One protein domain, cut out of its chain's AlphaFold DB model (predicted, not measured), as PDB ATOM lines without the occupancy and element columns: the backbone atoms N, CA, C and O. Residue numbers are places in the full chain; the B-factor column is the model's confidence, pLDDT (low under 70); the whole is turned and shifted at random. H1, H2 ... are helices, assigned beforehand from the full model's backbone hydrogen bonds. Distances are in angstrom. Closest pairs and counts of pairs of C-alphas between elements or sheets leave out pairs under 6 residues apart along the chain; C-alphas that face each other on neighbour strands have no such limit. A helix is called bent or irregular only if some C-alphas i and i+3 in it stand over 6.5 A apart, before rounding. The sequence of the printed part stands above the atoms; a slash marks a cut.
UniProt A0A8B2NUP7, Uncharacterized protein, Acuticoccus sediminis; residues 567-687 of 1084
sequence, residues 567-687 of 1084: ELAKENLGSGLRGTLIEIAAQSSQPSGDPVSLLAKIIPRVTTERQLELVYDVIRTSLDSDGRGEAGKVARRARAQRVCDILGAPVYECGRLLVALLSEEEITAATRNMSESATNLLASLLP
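Overview. This is residues 567 to 687 of the 1084 residues of an uncharacterized protein of Acuticoccus sediminis (UniProt A0A8B2NUP7). Four helices, H2 to H5, run up and down in a bundle, with H3, H4 and H5 in a triangle and H2 on the side of H4. H1 crosses the last residues of H3, H7 lies across the bundle end where H5 begins, and the short H6 sits on the side of H5. The printed part has 121 residues with seven named helices, H1 to H7 in that order, and no named strand; the class is all helix. It is compact, with a radius of gyration of the C-alphas of 14.1 A, and its C-alphas span 40 by 32 by 23 A.

Arrangement. H1, residues 575 to 588, touches H3, residues 608 to 620, about perpendicular at 75 degrees; H3 touches H1 with residues 617 to 620 alone, and the closest C-alphas, of Gly 579 and Asp 617, are 5.9 A apart. H2, residues 596 to 605, is close to H3 but not clearly touching, at a shallow tilt of 19 degrees, opposite ways. H4, residues 630 to 646, touches H2 with residues 639 to 646 alone; the closest C-alphas, of Val 596 and Val 643, are 6.0 A apart. H3 and H4 form a helical hairpin at a shallow tilt of 19 degrees, with the C-alphas of Ile 619 and Arg 636 closest at 5.0 A. H5, residues 651 to 662, is the hub, touching four helices. H4 and H5 form a helical hairpin at 11 degrees, closest at the C-alphas of Cys 644 and Tyr 652, 5.3 A apart. H5 touches H3, the same way at a shallow tilt of 30 degrees, with the C-alphas of Leu 612 and Gly 655 closest at 5.9 A. H6, residues 667 to 670, touches H5; the closest C-alphas, of Ala 660 and Ala 670, are 5.9 A apart. H7, residues 676 to 685, touches residues 651 to 654 of H5, about perpendicular at 74 degrees, with the C-alphas of Glu 653 and Ala 678 closest at 6.2 A. H1 is apart from H4 and H5, among others. Every O i to N i+4 pair is within hydrogen-bond range in H1, H3, H5 and H7; the figures are 3 of 6 in H2 and 12 of 13 in H4, and H6 is too short for such a pair.

Along the chain. H1 begins at C-alpha 575, (-44.684, 55.800, 17.447), and measures 20.0 A. H2 is irregular, but only just: C-alphas 601 and 604 are 6.7 A apart. H3 measures 18.7 A, H4 25.1 A and H5 16.7 A. H7 ends at C-alpha 685, (-40.649, 46.860, 1.103).

Size, cuts and confidence. The C-alphas farthest apart, of Pro 591 and Glu 676, are 40.3 A apart. The printed part has no cut and no long link. The mean pLDDT of the printed part is 90.8, and no printed residue is under 70.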
ATOM      1  N   GLU A 567     -58.654  54.687  13.938       93.94
ATOM      2  CA  GLU A 567     -57.336  55.260  14.220       93.94
ATOM      3  C   GLU A 567     -56.220  54.225  14.041       93.94
ATOM      4  O   GLU A 567     -55.236  54.527  13.378       93.94
ATOM      5  N   LEU A 568     -56.385  52.990  14.533       94.12
ATOM      6  CA  LEU A 568     -55.407  51.906  14.361       94.12
ATOM      7  C   LEU A 568     -55.131  51.576  12.885       94.12
ATOM      8  O   LEU A 568     -54.018  51.161  12.551       94.12
ATOM      9  N   ALA A 569     -56.135  51.765  12.020       94.56
ATOM     10  CA  ALA A 569     -56.041  51.532  10.582       94.56
ATOM     11  C   ALA A 569     -55.345  52.663   9.803       94.56
ATOM     12  O   ALA A 569     -55.059  52.483   8.619       94.56
ATOM     13  N   LYS A 570     -55.092  53.824  10.422       92.12
ATOM     14  CA  LYS A 570     -54.374  54.925   9.769       92.12
ATOM     15  C   LYS A 570     -52.902  54.575   9.569       92.12
ATOM     16  O   LYS A 570     -52.291  53.876  10.376       92.12
ATOM     17  N   GLU A 571     -52.349  55.124   8.500       87.69
ATOM     18  CA  GLU A 571     -50.924  55.083   8.178       87.69
ATOM     19  C   GLU A 571     -50.225  56.346   8.700       87.69
ATOM     20  O   GLU A 571     -50.888  57.343   9.003       87.69
ATOM     21  N   ASN A 572     -48.891  56.319   8.776       83.00
ATOM     22  CA  ASN A 572     -48.054  57.463   9.172       83.00
ATOM     23  C   ASN A 572     -48.377  58.018  10.573       83.00
ATOM     24  O   ASN A 572     -48.387  59.229  10.800       83.00
ATOM     25  N   LEU A 573     -48.668  57.126  11.522       86.38
ATOM     26  CA  LEU A 573     -48.854  57.480  12.928       86.38
ATOM     27  C   LEU A 573     -47.496  57.563  13.636       86.38
ATOM     28  O   LEU A 573     -46.668  56.663  13.490       86.38
ATOM     29  N   GLY A 574     -47.301  58.595  14.462       82.44
ATOM     30  CA  GLY A 574     -46.129  58.691  15.337       82.44
ATOM     31  C   GLY A 574     -46.093  57.554  16.364       82.44
ATOM     32  O   GLY A 574     -47.131  57.196  16.928       82.44
ATOM     33  N   SER A 575     -44.906  57.003  16.622       77.50
ATOM     34  CA  SER A 575     -44.684  55.800  17.447       77.50
ATOM     35  C   SER A 575     -45.343  55.860  18.835       77.50
ATOM     36  O   SER A 575     -45.987  54.894  19.251       77.50
ATOM     37  N   GLY A 576     -45.285  57.009  19.519       79.44
ATOM     38  CA  GLY A 576     -45.915  57.199  20.836       79.44
ATOM     39  C   GLY A 576     -47.440  57.019  20.828       79.44
ATOM     40  O   GLY A 576     -48.011  56.386  21.721       79.44
ATOM     41  N   LEU A 577     -48.115  57.499  19.778       89.44
ATOM     42  CA  LEU A 577     -49.548  57.263  19.602       89.44
ATOM     43  C   LEU A 577     -49.822  55.786  19.294       89.44
ATOM     44  O   LEU A 577     -50.768  55.227  19.840       89.44
ATOM     45  N   ARG A 578     -48.992  55.137  18.466       91.31
ATOM     46  CA  ARG A 578     -49.183  53.722  18.109       91.31
ATOM     47  C   ARG A 578     -49.178  52.816  19.340       91.31
ATOM     48  O   ARG A 578     -50.105  52.024  19.496       91.31
ATOM     49  N   GLY A 579     -48.216  52.997  20.249       89.31
ATOM     50  CA  GLY A 579     -48.164  52.261  21.518       89.31
ATOM     51  C   GLY A 579     -49.409  52.482  22.383       89.31
ATOM     52  O   GLY A 579     -50.063  51.520  22.782       89.31
ATOM     53  N   THR A 580     -49.815  53.746  22.560       89.81
ATOM     54  CA  THR A 580     -51.042  54.108  23.299       89.81
ATOM     55  C   THR A 580     -52.275  53.395  22.728       89.81
ATOM     56  O   THR A 580     -53.092  52.851  23.468       89.81
ATOM     57  N   LEU A 581     -52.410  53.325  21.399       94.00
ATOM     58  CA  LEU A 581     -53.533  52.635  20.755       94.00
ATOM     59  C   LEU A 581     -53.506  51.112  20.985       94.00
ATOM     60  O   LEU A 581     -54.575  50.510  21.112       94.00
ATOM     61  N   ILE A 582     -52.329  50.479  21.074       94.06
ATOM     62  CA  ILE A 582     -52.205  49.052  21.422       94.06
ATOM     63  C   ILE A 582     -52.617  48.793  22.875       94.06
ATOM     64  O   ILE A 582     -53.321  47.815  23.142       94.06
ATOM     65  N   GLU A 583     -52.242  49.670  23.808       92.00
ATOM     66  CA  GLU A 583     -52.675  49.574  25.208       92.00
ATOM     67  C   GLU A 583     -54.198  49.670  25.330       92.00
ATOM     68  O   GLU A 583     -54.835  48.839  25.984       92.00
ATOM     69  N   ILE A 584     -54.804  50.629  24.625       92.25
ATOM     70  CA  ILE A 584     -56.261  50.785  24.580       92.25
ATOM     71  C   ILE A 584     -56.917  49.562  23.920       92.25
ATOM     72  O   ILE A 584     -57.924  49.057  24.418       92.25
ATOM     73  N   ALA A 585     -56.348  49.026  22.835       93.56
ATOM     74  CA  ALA A 585     -56.854  47.816  22.184       93.56
ATOM     75  C   ALA A 585     -56.879  46.611  23.140       93.56
ATOM     76  O   ALA A 585     -57.872  45.874  23.186       93.56
ATOM     77  N   ALA A 586     -55.833  46.443  23.950       91.69
ATOM     78  CA  ALA A 586     -55.761  45.410  24.977       91.69
ATOM     79  C   ALA A 586     -56.818  45.621  26.075       91.69
ATOM     80  O   ALA A 586     -57.560  44.694  26.416       91.69
ATOM     81  N   GLN A 587     -56.953  46.854  26.574       89.88
ATOM     82  CA  GLN A 587     -57.955  47.239  27.574       89.88
ATOM     83  C   GLN A 587     -59.392  47.053  27.062       89.88
ATOM     84  O   GLN A 587     -60.273  46.637  27.815       89.88
ATOM     85  N   SER A 588     -59.637  47.296  25.774       87.38
ATOM     86  CA  SER A 588     -60.952  47.117  25.149       87.38
ATOM     87  C   SER A 588     -61.383  45.652  25.023       87.38
ATOM     88  O   SER A 588     -62.575  45.372  24.907       87.38
ATOM     89  N   SER A 589     -60.429  44.718  25.093       84.31
ATOM     90  CA  SER A 589     -60.636  43.283  24.865       84.31
ATOM     91  C   SER A 589     -60.780  42.472  26.166       84.31
ATOM     92  O   SER A 589     -60.605  41.256  26.177       84.31
ATOM     93  N   GLN A 590     -61.091  43.112  27.296       78.12
ATOM     94  CA  GLN A 590     -61.297  42.413  28.574       78.12
ATOM     95  C   GLN A 590     -62.446  41.379  28.491       78.12
ATOM     96  O   GLN A 590     -63.469  41.650  27.858       78.12
ATOM     97  N   PRO A 591     -62.312  40.187  29.119       73.19
ATOM     98  CA  PRO A 591     -61.316  39.821  30.131       73.19
ATOM     99  C   PRO A 591     -60.004  39.231  29.583       73.19
ATOM    100  O   PRO A 591     -59.144  38.871  30.381       73.19
ATOM    101  N   SER A 592     -59.831  39.068  28.261       77.94
ATOM    102  CA  SER A 592     -58.598  38.460  27.729       77.94
ATOM    103  C   SER A 592     -57.383  39.377  27.869       77.94
ATOM    104  O   SER A 592     -56.263  38.883  27.953       77.94
ATOM    105  N   GLY A 593     -57.604  40.699  27.872       81.38
ATOM    106  CA  GLY A 593     -56.531  41.696  27.896       81.38
ATOM    107  C   GLY A 593     -55.615  41.621  26.668       81.38
ATOM    108  O   GLY A 593     -54.471  42.060  26.732       81.38
ATOM    109  N   ASP A 594     -56.087  41.020  25.570       87.50
ATOM    110  CA  ASP A 594     -55.281  40.707  24.388       87.50
ATOM    111  C   ASP A 594     -55.761  41.507  23.160       87.50
ATOM    112  O   ASP A 594     -56.890  41.284  22.703       87.50
ATOM    113  N   PRO A 595     -54.929  42.396  22.576       93.12
ATOM    114  CA  PRO A 595     -55.322  43.215  21.428       93.12
ATOM    115  C   PRO A 595     -55.500  42.408  20.130       93.12
ATOM    116  O   PRO A 595     -56.122  42.903  19.188       93.12
ATOM    117  N   VAL A 596     -54.995  41.169  20.052       93.62
ATOM    118  CA  VAL A 596     -54.943  40.364  18.813       93.62
ATOM    119  C   VAL A 596     -56.315  40.216  18.144       93.62
ATOM    120  O   VAL A 596     -56.415  40.295  16.921       93.62
ATOM    121  N   SER A 597     -57.392  40.050  18.920       90.62
ATOM    122  CA  SER A 597     -58.745  39.873  18.362       90.62
ATOM    123  C   SER A 597     -59.270  41.127  17.656       90.62
ATOM    124  O   SER A 597     -59.992  41.021  16.664       90.62
ATOM    125  N   LEU A 598     -58.913  42.314  18.155       92.75
ATOM    126  CA  LEU A 598     -59.245  43.582  17.509       92.75
ATOM    127  C   LEU A 598     -58.381  43.782  16.260       92.75
ATOM    128  O   LEU A 598     -58.903  44.088  15.189       92.75
ATOM    129  N   LEU A 599     -57.076  43.522  16.378       94.81
ATOM    130  CA  LEU A 599     -56.130  43.626  15.266       94.81
ATOM    131  C   LEU A 599     -56.492  42.692  14.107       94.81
ATOM    132  O   LEU A 599     -56.377  43.095  12.952       94.81
ATOM    133  N   ALA A 600     -57.042  41.506  14.381       93.56
ATOM    134  CA  ALA A 600     -57.536  40.588  13.354       93.56
ATOM    135  C   ALA A 600     -58.610  41.208  12.438       93.56
ATOM    136  O   ALA A 600     -58.709  40.839  11.269       93.56
ATOM    137  N   LYS A 601     -59.400  42.171  12.937       92.81
ATOM    138  CA  LYS A 601     -60.393  42.909  12.135       92.81
ATOM    139  C   LYS A 601     -59.768  44.030  11.299       92.81
ATOM    140  O   LYS A 601     -60.346  44.435  10.290       92.81
ATOM    141  N   ILE A 602     -58.622  44.548  11.738       95.06
ATOM    142  CA  ILE A 602     -57.940  45.705  11.144       95.06
ATOM    143  C   ILE A 602     -56.960  45.259  10.057       95.06
ATOM    144  O   ILE A 602     -56.943  45.863   8.989       95.06
ATOM    145  N   ILE A 603     -56.214  44.174  10.286       95.19
ATOM    146  CA  ILE A 603     -55.197  43.627   9.368       95.19
ATOM    147  C   ILE A 603     -55.672  43.539   7.902       95.19
ATOM    148  O   ILE A 603     -54.927  43.973   7.024       95.19
ATOM    149  N   PRO A 604     -56.896  43.061   7.588       93.31
ATOM    150  CA  PRO A 604     -57.359  42.968   6.201       93.31
ATOM    151  C   PRO A 604     -57.624  44.318   5.509       93.31
ATOM    152  O   PRO A 604     -57.890  44.340   4.311       93.31
ATOM    153  N   ARG A 605     -57.637  45.429   6.256       93.75
ATOM    154  CA  ARG A 605     -58.027  46.773   5.791       93.75
ATOM    155  C   ARG A 605     -56.840  47.724   5.620       93.75
ATOM    156  O   ARG A 605     -57.060  48.863   5.220       93.75
ATOM    157  N   VAL A 606     -55.629  47.281   5.951       95.12
ATOM    158  CA  VAL A 606     -54.411  48.103   5.968       95.12
ATOM    159  C   VAL A 606     -53.358  47.556   5.002       95.12
ATOM    160  O   VAL A 606     -53.428  46.396   4.590       95.12
ATOM    161  N   THR A 607     -52.394  48.394   4.628       94.56
ATOM    162  CA  THR A 607     -51.260  48.030   3.765       94.56
ATOM    163  C   THR A 607     -50.313  47.034   4.429       94.56
ATOM    164  O   THR A 607     -50.316  46.862   5.649       94.56
ATOM    165  N   THR A 608     -49.484  46.369   3.623       94.81
ATOM    166  CA  THR A 608     -48.486  45.401   4.104       94.81
ATOM    167  C   THR A 608     -47.492  46.047   5.069       94.81
ATOM    168  O   THR A 608     -47.133  45.457   6.085       94.81
ATOM    169  N   GLU A 609     -47.084  47.280   4.785       94.19
ATOM    170  CA  GLU A 609     -46.227  48.102   5.631       94.19
ATOM    171  C   GLU A 609     -46.871  48.294   7.007       94.19
ATOM    172  O   GLU A 609     -46.274  47.953   8.030       94.19
ATOM    173  N   ARG A 610     -48.142  48.716   7.038       94.00
ATOM    174  CA  ARG A 610     -48.886  48.902   8.287       94.00
ATOM    175  C   ARG A 610     -49.125  47.588   9.038       94.00
ATOM    176  O   ARG A 610     -49.153  47.588  10.265       94.00
ATOM    177  N   GLN A 611     -49.264  46.455   8.344       95.56
ATOM    178  CA  GLN A 611     -49.338  45.140   8.994       95.56
ATOM    179  C   GLN A 611     -48.059  44.821   9.779       95.56
ATOM    180  O   GLN A 611     -48.148  44.342  10.910       95.56
ATOM    181  N   LEU A 612     -46.883  45.104   9.210       95.75
ATOM    182  CA  LEU A 612     -45.604  44.893   9.892       95.75
ATOM    183  C   LEU A 612     -45.397  45.883  11.044       95.75
ATOM    184  O   LEU A 612     -44.898  45.489  12.098       95.75
ATOM    185  N   GLU A 613     -45.854  47.129  10.902       94.81
ATOM    186  CA  GLU A 613     -45.875  48.082  12.019       94.81
ATOM    187  C   GLU A 613     -46.745  47.598  13.175       94.81
ATOM    188  O   GLU A 613     -46.326  47.685  14.318       94.81
ATOM    189  N   LEU A 614     -47.925  47.024  12.920       95.69
ATOM    190  CA  LEU A 614     -48.761  46.481  13.996       95.69
ATOM    191  C   LEU A 614     -48.073  45.323  14.737       95.69
ATOM    192  O   LEU A 614     -48.243  45.183  15.948       95.69
ATOM    193  N   VAL A 615     -47.272  44.508  14.040       96.56
ATOM    194  CA  VAL A 615     -46.427  43.486  14.681       96.56
ATOM    195  C   VAL A 615     -45.370  44.145  15.573       96.56
ATOM    196  O   VAL A 615     -45.213  43.735  16.727       96.56
ATOM    197  N   TYR A 616     -44.688  45.180  15.069       95.00
ATOM    198  CA  TYR A 616     -43.720  45.979  15.830       95.00
ATOM    199  C   TYR A 616     -44.355  46.623  17.074       95.00
ATOM    200  O   TYR A 616     -43.849  46.489  18.190       95.00
ATOM    201  N   ASP A 617     -45.503  47.272  16.903       94.81
ATOM    202  CA  ASP A 617     -46.216  47.990  17.954       94.81
ATOM    203  C   ASP A 617     -46.610  47.020  19.088       94.81
ATOM    204  O   ASP A 617     -46.421  47.325  20.267       94.81
ATOM    205  N   VAL A 618     -47.071  45.805  18.760       94.69
ATOM    206  CA  VAL A 618     -47.457  44.781  19.752       94.69
ATOM    207  C   VAL A 618     -46.272  44.229  20.544       94.69
ATOM    208  O   VAL A 618     -46.419  43.959  21.738       94.69
ATOM    209  N   ILE A 619     -45.105  44.042  19.922       93.38
ATOM    210  CA  ILE A 619     -43.930  43.523  20.637       93.38
ATOM    211  C   ILE A 619     -43.228  44.602  21.473       93.38
ATOM    212  O   ILE A 619     -42.647  44.300  22.521       93.38
ATOM    213  N   ARG A 620     -43.307  45.873  21.063       90.81
ATOM    214  CA  ARG A 620     -42.694  46.996  21.792       90.81
ATOM    215  C   ARG A 620     -43.565  47.511  22.934       90.81
ATOM    216  O   ARG A 620     -43.015  47.926  23.953       90.81
ATOM    217  N   THR A 621     -44.888  47.403  22.823       90.50
ATOM    218  CA  THR A 621     -45.822  47.873  23.857       90.50
ATOM    219  C   THR A 621     -45.882  46.918  25.050       90.50
ATOM    220  O   THR A 621     -46.124  45.717  24.910       90.50
ATOM    221  N   SER A 622     -45.681  47.458  26.251       87.94
ATOM    222  CA  SER A 622     -45.734  46.708  27.506       87.94
ATOM    223  C   SER A 622     -47.155  46.663  28.067       87.94
ATOM    224  O   SER A 622     -47.661  47.677  28.525       87.94
ATOM    225  N   LEU A 623     -47.771  45.477  28.090       87.19
ATOM    226  CA  LEU A 623     -49.146  45.281  28.585       87.19
ATOM    227  C   LEU A 623     -49.224  44.501  29.908       87.19
ATOM    228  O   LEU A 623     -50.278  44.464  30.539       87.19
ATOM    229  N   ASP A 624     -48.136  43.843  30.310       85.75
ATOM    230  CA  ASP A 624     -48.110  42.927  31.454       85.75
ATOM    231  C   ASP A 624     -47.542  43.601  32.711       85.75
ATOM    232  O   ASP A 624     -46.767  44.555  32.629       85.75
ATOM    233  N   SER A 625     -47.871  43.055  33.887       78.44
ATOM    234  CA  SER A 625     -47.397  43.573  35.181       78.44
ATOM    235  C   SER A 625     -45.872  43.540  35.334       78.44
ATOM    236  O   SER A 625     -45.313  44.392  36.015       78.44
ATOM    237  N   ASP A 626     -45.204  42.574  34.694       80.94
ATOM    238  CA  ASP A 626     -43.740  42.458  34.628       80.94
ATOM    239  C   ASP A 626     -43.214  42.876  33.244       80.94
ATOM    240  O   ASP A 626     -42.493  42.148  32.567       80.94
ATOM    241  N   GLY A 627     -43.633  44.049  32.775       73.62
ATOM    242  CA  GLY A 627     -43.390  44.518  31.410       73.62
ATOM    243  C   GLY A 627     -41.929  44.515  30.942       73.62
ATOM    244  O   GLY A 627     -41.642  44.267  29.765       73.62
ATOM    245  N   ARG A 628     -40.997  44.778  31.867       74.19
ATOM    246  CA  ARG A 628     -39.547  44.815  31.603       74.19
ATOM    247  C   ARG A 628     -38.831  43.503  31.939       74.19
ATOM    248  O   ARG A 628     -37.723  43.306  31.441       74.19
ATOM    249  N   GLY A 629     -39.431  42.635  32.751       83.31
ATOM    250  CA  GLY A 629     -38.864  41.338  33.101       83.31
ATOM    251  C   GLY A 629     -39.159  40.254  32.068       83.31
ATOM    252  O   GLY A 629     -39.834  40.464  31.054       83.31
ATOM    253  N   GLU A 630     -38.604  39.071  32.315       87.06
ATOM    254  CA  GLU A 630     -38.612  37.963  31.356       87.06
ATOM    255  C   GLU A 630     -40.034  37.473  31.046       87.06
ATOM    256  O   GLU A 630     -40.362  37.182  29.896       87.06
ATOM    257  N   ALA A 631     -40.925  37.463  32.043       86.81
ATOM    258  CA  ALA A 631     -42.307  37.038  31.847       86.81
ATOM    259  C   ALA A 631     -43.060  37.969  30.878       86.81
ATOM    260  O   ALA A 631     -43.760  37.489  29.980       86.81
ATOM    261  N   GLY A 632     -42.879  39.290  31.007       87.25
ATOM    262  CA  GLY A 632     -43.458  40.266  30.081       87.25
ATOM    263  C   GLY A 632     -42.842  40.200  28.682       87.25
ATOM    264  O   GLY A 632     -43.562  40.318  27.688       87.25
ATOM    265  N   LYS A 633     -41.529  39.953  28.561       88.12
ATOM    266  CA  LYS A 633     -40.876  39.722  27.256       88.12
ATOM    267  C   LYS A 633     -41.480  38.510  26.532       88.12
ATOM    268  O   LYS A 633     -41.888  38.627  25.373       88.12
ATOM    269  N   VAL A 634     -41.626  37.378  27.226       90.88
ATOM    270  CA  VAL A 634     -42.233  36.149  26.678       90.88
ATOM    271  C   VAL A 634     -43.685  36.381  26.249       90.88
ATOM    272  O   VAL A 634     -44.084  35.962  25.158       90.88
ATOM    273  N   ALA A 635     -44.478  37.080  27.064       90.50
ATOM    274  CA  ALA A 635     -45.875  37.377  26.754       90.50
ATOM    275  C   ALA A 635     -46.025  38.269  25.506       90.50
ATOM    276  O   ALA A 635     -46.857  37.979  24.638       90.50
ATOM    277  N   ARG A 636     -45.188  39.308  25.368       91.75
ATOM    278  CA  ARG A 636     -45.145  40.177  24.177       91.75
ATOM    279  C   ARG A 636     -44.764  39.409  22.919       91.75
ATOM    280  O   ARG A 636     -45.479  39.506  21.921       91.75
ATOM    281  N   ARG A 637     -43.723  38.572  22.989       93.50
ATOM    282  CA  ARG A 637     -43.322  37.685  21.884       93.50
ATOM    283  C   ARG A 637     -44.473  36.772  21.455       93.50
ATOM    284  O   ARG A 637     -44.777  36.676  20.269       93.50
ATOM    285  N   ALA A 638     -45.157  36.140  22.411       93.56
ATOM    286  CA  ALA A 638     -46.281  35.252  22.125       93.56
ATOM    287  C   ALA A 638     -47.478  35.986  21.494       93.56
ATOM    288  O   ALA A 638     -48.126  35.436  20.602       93.56
ATOM    289  N   ARG A 639     -47.790  37.214  21.935       94.81
ATOM    290  CA  ARG A 639     -48.832  38.057  21.317       94.81
ATOM    291  C   ARG A 639     -48.468  38.442  19.890       94.81
ATOM    292  O   ARG A 639     -49.276  38.225  18.992       94.81
ATOM    293  N   ALA A 640     -47.254  38.939  19.668       95.56
ATOM    294  CA  ALA A 640     -46.790  39.327  18.339       95.56
ATOM    295  C   ALA A 640     -46.776  38.133  17.368       95.56
ATOM    296  O   ALA A 640     -47.205  38.268  16.226       95.56
ATOM    297  N   GLN A 641     -46.409  36.934  17.837       95.38
ATOM    298  CA  GLN A 641     -46.498  35.714  17.031       95.38
ATOM    299  C   GLN A 641     -47.938  35.399  16.596       95.38
ATOM    300  O   GLN A 641     -48.155  35.052  15.438       95.38
ATOM    301  N   ARG A 642     -48.934  35.581  17.475       95.50
ATOM    302  CA  ARG A 642     -50.350  35.415  17.103       95.50
ATOM    303  C   ARG A 642     -50.823  36.464  16.097       95.50
ATOM    304  O   ARG A 642     -51.656  36.145  15.258       95.50
ATOM    305  N   VAL A 643     -50.303  37.695  16.167       95.94
ATOM    306  CA  VAL A 643     -50.548  38.712  15.129       95.94
ATOM    307  C   VAL A 643     -49.985  38.236  13.795       95.94
ATOM    308  O   VAL A 643     -50.702  38.272  12.799       95.94
ATOM    309  N   CYS A 644     -48.751  37.719  13.785       95.50
ATOM    310  CA  CYS A 644     -48.155  37.135  12.588       95.50
ATOM    311  C   CYS A 644     -49.036  36.021  12.017       95.50
ATOM    312  O   CYS A 644     -49.304  36.044  10.824       95.50
ATOM    313  N   ASP A 645     -49.545  35.097  12.835       93.62
ATOM    314  CA  ASP A 645     -50.360  33.960  12.369       93.62
ATOM    315  C   ASP A 645     -51.658  34.372  11.630       93.62
ATOM    316  O   ASP A 645     -52.258  33.554  10.932       93.62
ATOM    317  N   ILE A 646     -52.095  35.634  11.755       95.12
ATOM    318  CA  ILE A 646     -53.234  36.208  11.017       95.12
ATOM    319  C   ILE A 646     -52.810  36.743   9.635       95.12
ATOM    320  O   ILE A 646     -53.640  36.878   8.732       95.12
ATOM    321  N   LEU A 647     -51.526  37.053   9.450       94.56
ATOM    322  CA  LEU A 647     -50.974  37.566   8.201       94.56
ATOM    323  C   LEU A 647     -50.946  36.467   7.130       94.56
ATOM    324  O   LEU A 647     -50.582  35.319   7.382       94.56
ATOM    325  N   GLY A 648     -51.290  36.831   5.894       88.94
ATOM    326  CA  GLY A 648     -51.139  35.936   4.747       88.94
ATOM    327  C   GLY A 648     -49.671  35.754   4.347       88.94
ATOM    328  O   GLY A 648     -48.835  36.632   4.572       88.94
ATOM    329  N   ALA A 649     -49.345  34.633   3.699       86.88
ATOM    330  CA  ALA A 649     -48.057  34.491   3.019       86.88
ATOM    331  C   ALA A 649     -47.982  35.469   1.822       86.88
ATOM    332  O   ALA A 649     -48.977  35.598   1.101       86.88
ATOM    333  N   PRO A 650     -46.842  36.145   1.575       92.56
ATOM    334  CA  PRO A 650     -45.547  35.972   2.246       92.56
ATOM    335  C   PRO A 650     -45.283  36.910   3.448       92.56
ATOM    336  O   PRO A 650     -44.220  36.823   4.057       92.56
ATOM    337  N   VAL A 651     -46.231  37.772   3.836       95.00
ATOM    338  CA  VAL A 651     -46.062  38.780   4.911       95.00
ATOM    339  C   VAL A 651     -45.803  38.145   6.282       95.00
ATOM    340  O   VAL A 651     -44.989  38.645   7.056       95.00
ATOM    341  N   TYR A 652     -46.448  37.007   6.563       94.44
ATOM    342  CA  TYR A 652     -46.234  36.211   7.779       94.44
ATOM    343  C   TYR A 652     -44.754  35.955   8.097       94.44
ATOM    344  O   TYR A 652     -44.331  36.086   9.246       94.44
ATOM    345  N   GLU A 653     -43.962  35.594   7.085       94.81
ATOM    346  CA  GLU A 653     -42.548  35.256   7.263       94.81
ATOM    347  C   GLU A 653     -41.720  36.495   7.626       94.81
ATOM    348  O   GLU A 653     -40.895  36.427   8.537       94.81
ATOM    349  N   CYS A 654     -41.993  37.643   6.995       95.25
ATOM    350  CA  CYS A 654     -41.373  38.922   7.349       95.25
ATOM    351  C   CYS A 654     -41.746  39.359   8.776       95.25
ATOM    352  O   CYS A 654     -40.880  39.793   9.532       95.25
ATOM    353  N   GLY A 655     -43.012  39.185   9.180       95.56
ATOM    354  CA  GLY A 655     -43.461  39.471  10.546       95.56
ATOM    355  C   GLY A 655     -42.789  38.569  11.587       95.56
ATOM    356  O   GLY A 655     -42.355  39.038  12.637       95.56
ATOM    357  N   ARG A 656     -42.624  37.275  11.292       95.00
ATOM    358  CA  ARG A 656     -41.887  36.348  12.167       95.00
ATOM    359  C   ARG A 656     -40.413  36.683  12.292       95.00
ATOM    360  O   ARG A 656     -39.877  36.574  13.393       95.00
ATOM    361  N   LEU A 657     -39.779  37.081  11.191       95.19
ATOM    362  CA  LEU A 657     -38.406  37.565  11.213       95.19
ATOM    363  C   LEU A 657     -38.291  38.782  12.138       95.19
ATOM    364  O   LEU A 657     -37.449  38.787  13.028       95.19
ATOM    365  N   LEU A 658     -39.187  39.764  11.996       95.56
ATOM    366  CA  LEU A 658     -39.223  40.947  12.857       95.56
ATOM    367  C   LEU A 658     -39.370  40.581  14.344       95.56
ATOM    368  O   LEU A 658     -38.614  41.077  15.176       95.56
ATOM    369  N   VAL A 659     -40.292  39.672  14.681       95.81
ATOM    370  CA  VAL A 659     -40.484  39.183  16.059       95.81
ATOM    371  C   VAL A 659     -39.230  38.500  16.600       95.81
ATOM    372  O   VAL A 659     -38.881  38.724  17.758       95.81
ATOM    373  N   ALA A 660     -38.557  37.674  15.794       94.00
ATOM    374  CA  ALA A 660     -37.334  36.988  16.202       94.00
ATOM    375  C   ALA A 660     -36.213  37.991  16.522       94.00
ATOM    376  O   ALA A 660     -35.619  37.917  17.596       94.00
ATOM    377  N   LEU A 661     -35.996  38.979  15.649       92.75
ATOM    378  CA  LEU A 661     -34.961  40.005  15.822       92.75
ATOM    379  C   LEU A 661     -35.226  40.898  17.041       92.75
ATOM    380  O   LEU A 661     -34.331  41.135  17.843       92.75
ATOM    381  N   LEU A 662     -36.473  41.337  17.229       91.62
ATOM    382  CA  LEU A 662     -36.880  42.134  18.394       91.62
ATOM    383  C   LEU A 662     -36.925  41.323  19.700       91.62
ATOM    384  O   LEU A 662     -37.035  41.904  20.776       91.62
ATOM    385  N   SER A 663     -36.838  39.994  19.605       90.19
ATOM    386  CA  SER A 663     -36.654  39.081  20.739       90.19
ATOM    387  C   SER A 663     -35.188  38.674  20.931       90.19
ATOM    388  O   SER A 663     -34.937  37.676  21.604       90.19
ATOM    389  N   GLU A 664     -34.248  39.409  20.326       89.44
ATOM    390  CA  GLU A 664     -32.798  39.206  20.457       89.44
ATOM    391  C   GLU A 664     -32.322  37.816  19.968       89.44
ATOM    392  O   GLU A 664     -31.305  37.292  20.416       89.44
ATOM    393  N   GLU A 665     -33.052  37.192  19.034       90.88
ATOM    394  CA  GLU A 665     -32.613  35.950  18.390       90.88
ATOM    395  C   GLU A 665     -31.454  36.221  17.418       90.88
ATOM    396  O   GLU A 665     -31.433  37.235  16.717       90.88
ATOM    397  N   GLU A 666     -30.487  35.300  17.344       90.12
ATOM    398  CA  GLU A 666     -29.341  35.445  16.445       90.12
ATOM    399  C   GLU A 666     -29.806  35.591  14.986       90.12
ATOM    400  O   GLU A 666     -30.582  34.776  14.480       90.12
ATOM    401  N   ILE A 667     -29.290  36.604  14.279       89.12
ATOM    402  CA  ILE A 667     -29.704  36.946  12.906       89.12
ATOM    403  C   ILE A 667     -29.606  35.734  11.962       89.12
ATOM    404  O   ILE A 667     -30.485  35.514  11.124       89.12
ATOM    405  N   THR A 668     -28.557  34.919  12.096       87.00
ATOM    406  CA  THR A 668     -28.346  33.725  11.258       87.00
ATOM    407  C   THR A 668     -29.402  32.643  11.515       87.00
ATOM    408  O   THR A 668     -29.840  31.964  10.583       87.00
ATOM    409  N   ALA A 669     -29.854  32.497  12.763       89.62
ATOM    410  CA  ALA A 669     -30.913  31.572  13.142       89.62
ATOM    411  C   ALA A 669     -32.279  32.075  12.654       89.62
ATOM    412  O   ALA A 669     -33.020  31.313  12.024       89.62
ATOM    413  N   ALA A 670     -32.558  33.368  12.845       89.88
ATOM    414  CA  ALA A 670     -33.815  34.005  12.467       89.88
ATOM    415  C   ALA A 670     -34.083  33.967  10.948       89.88
ATOM    416  O   ALA A 670     -35.232  33.897  10.512       89.88
ATOM    417  N   THR A 671     -33.029  33.963  10.126       89.81
ATOM    418  CA  THR A 671     -33.122  34.016   8.656       89.81
ATOM    419  C   THR A 671     -33.131  32.646   7.958       89.81
ATOM    420  O   THR A 671     -33.417  32.565   6.762       89.81
ATOM    421  N   ARG A 672     -32.880  31.544   8.681       84.81
ATOM    422  CA  ARG A 672     -32.541  30.215   8.125       84.81
ATOM    423  C   ARG A 672     -33.596  29.564   7.213       84.81
ATOM    424  O   ARG A 672     -33.253  28.661   6.457       84.81
ATOM    425  N   ASN A 673     -34.858  29.987   7.292       81.25
ATOM    426  CA  ASN A 673     -35.995  29.346   6.612       81.25
ATOM    427  C   ASN A 673     -36.853  30.316   5.784       81.25
ATOM    428  O   ASN A 673     -38.020  30.022   5.532       81.25
ATOM    429  N   MET A 674     -36.317  31.474   5.388       91.19
ATOM    430  CA  MET A 674     -37.071  32.408   4.552       91.19
ATOM    431  C   MET A 674     -37.314  31.851   3.144       91.19
ATOM    432  O   MET A 674     -36.382  31.396   2.477       91.19
ATOM    433  N   SER A 675     -38.565  31.908   2.685       93.62
ATOM    434  CA  SER A 675     -38.933  31.574   1.311       93.62
ATOM    435  C   SER A 675     -38.493  32.660   0.329       93.62
ATOM    436  O   SER A 675     -38.427  33.840   0.668       93.62
ATOM    437  N   GLU A 676     -38.288  32.285  -0.937       93.25
ATOM    438  CA  GLU A 676     -37.960  33.236  -2.009       93.25
ATOM    439  C   GLU A 676     -39.031  34.332  -2.153       93.25
ATOM    440  O   GLU A 676     -38.712  35.502  -2.358       93.25
ATOM    441  N   SER A 677     -40.311  33.985  -1.972       94.06
ATOM    442  CA  SER A 677     -41.406  34.960  -1.965       94.06
ATOM    443  C   SER A 677     -41.299  35.977  -0.828       94.06
ATOM    444  O   SER A 677     -41.579  37.153  -1.051       94.06
ATOM    445  N   ALA A 678     -40.885  35.552   0.368       94.19
ATOM    446  CA  ALA A 678     -40.694  36.446   1.505       94.19
ATOM    447  C   ALA A 678     -39.435  37.305   1.350       94.19
ATOM    448  O   ALA A 678     -39.469  38.494   1.656       94.19
ATOM    449  N   THR A 679     -38.351  36.748   0.804       95.00
ATOM    450  CA  THR A 679     -37.135  37.501   0.461       95.00
ATOM    451  C   THR A 679     -37.430  38.591  -0.574       95.00
ATOM    452  O   THR A 679     -37.032  39.737  -0.381       95.00
ATOM    453  N   ASN A 680     -38.181  38.268  -1.634       94.88
ATOM    454  CA  ASN A 680     -38.581  39.236  -2.660       94.88
ATOM    455  C   ASN A 680     -39.523  40.314  -2.104       94.88
ATOM    456  O   ASN A 680     -39.365  41.489  -2.435       94.88
ATOM    457  N   LEU A 681     -40.468  39.933  -1.234       95.25
ATOM    458  CA  LEU A 681     -41.331  40.895  -0.549       95.25
ATOM    459  C   LEU A 681     -40.493  41.851   0.308       95.25
ATOM    460  O   LEU A 681     -40.614  43.063   0.149       95.25
ATOM    461  N   LEU A 682     -39.608  41.322   1.158       95.31
ATOM    462  CA  LEU A 682     -38.744  42.128   2.016       95.31
ATOM    463  C   LEU A 682     -37.887  43.103   1.198       95.31
ATOM    464  O   LEU A 682     -37.845  44.283   1.526       95.31
ATOM    465  N   ALA A 683     -37.278  42.643   0.100       94.44
ATOM    466  CA  ALA A 683     -36.492  43.494  -0.794       94.44
ATOM    467  C   ALA A 683     -37.316  44.642  -1.405       94.44
ATOM    468  O   ALA A 683     -36.808  45.751  -1.553       94.44
ATOM    469  N   SER A 684     -38.590  44.396  -1.736       94.62
ATOM    470  CA  SER A 684     -39.480  45.427  -2.283       94.62
ATOM    471  C   SER A 684     -39.962  46.445  -1.244       94.62
ATOM    472  O   SER A 684     -40.170  47.602  -1.595       94.62
ATOM    473  N   LEU A 685     -40.118  46.026   0.018       94.19
ATOM    474  CA  LEU A 685     -40.649  46.860   1.103       94.19
ATOM    475  C   LEU A 685     -39.567  47.674   1.819       94.19
ATOM    476  O   LEU A 685     -39.836  48.776   2.282       94.19
ATOM    477  N   LEU A 686     -38.342  47.154   1.932       93.06
ATOM    478  CA  LEU A 686     -37.271  47.778   2.721       93.06
ATOM    479  C   LEU A 686     -37.035  49.280   2.418       93.06
ATOM    480  O   LEU A 686     -36.813  50.043   3.364       93.06
ATOM    481  N   PRO A 687     -37.131  49.756   1.157       89.56
ATOM    482  CA  PRO A 687     -37.000  51.181   0.852       89.56
ATOM    483  C   PRO A 687     -38.141  52.062   1.389       89.56
ATOM    484  O   PRO A 687     -37.919  53.253   1.585       89.56
TER     485      PRO A 687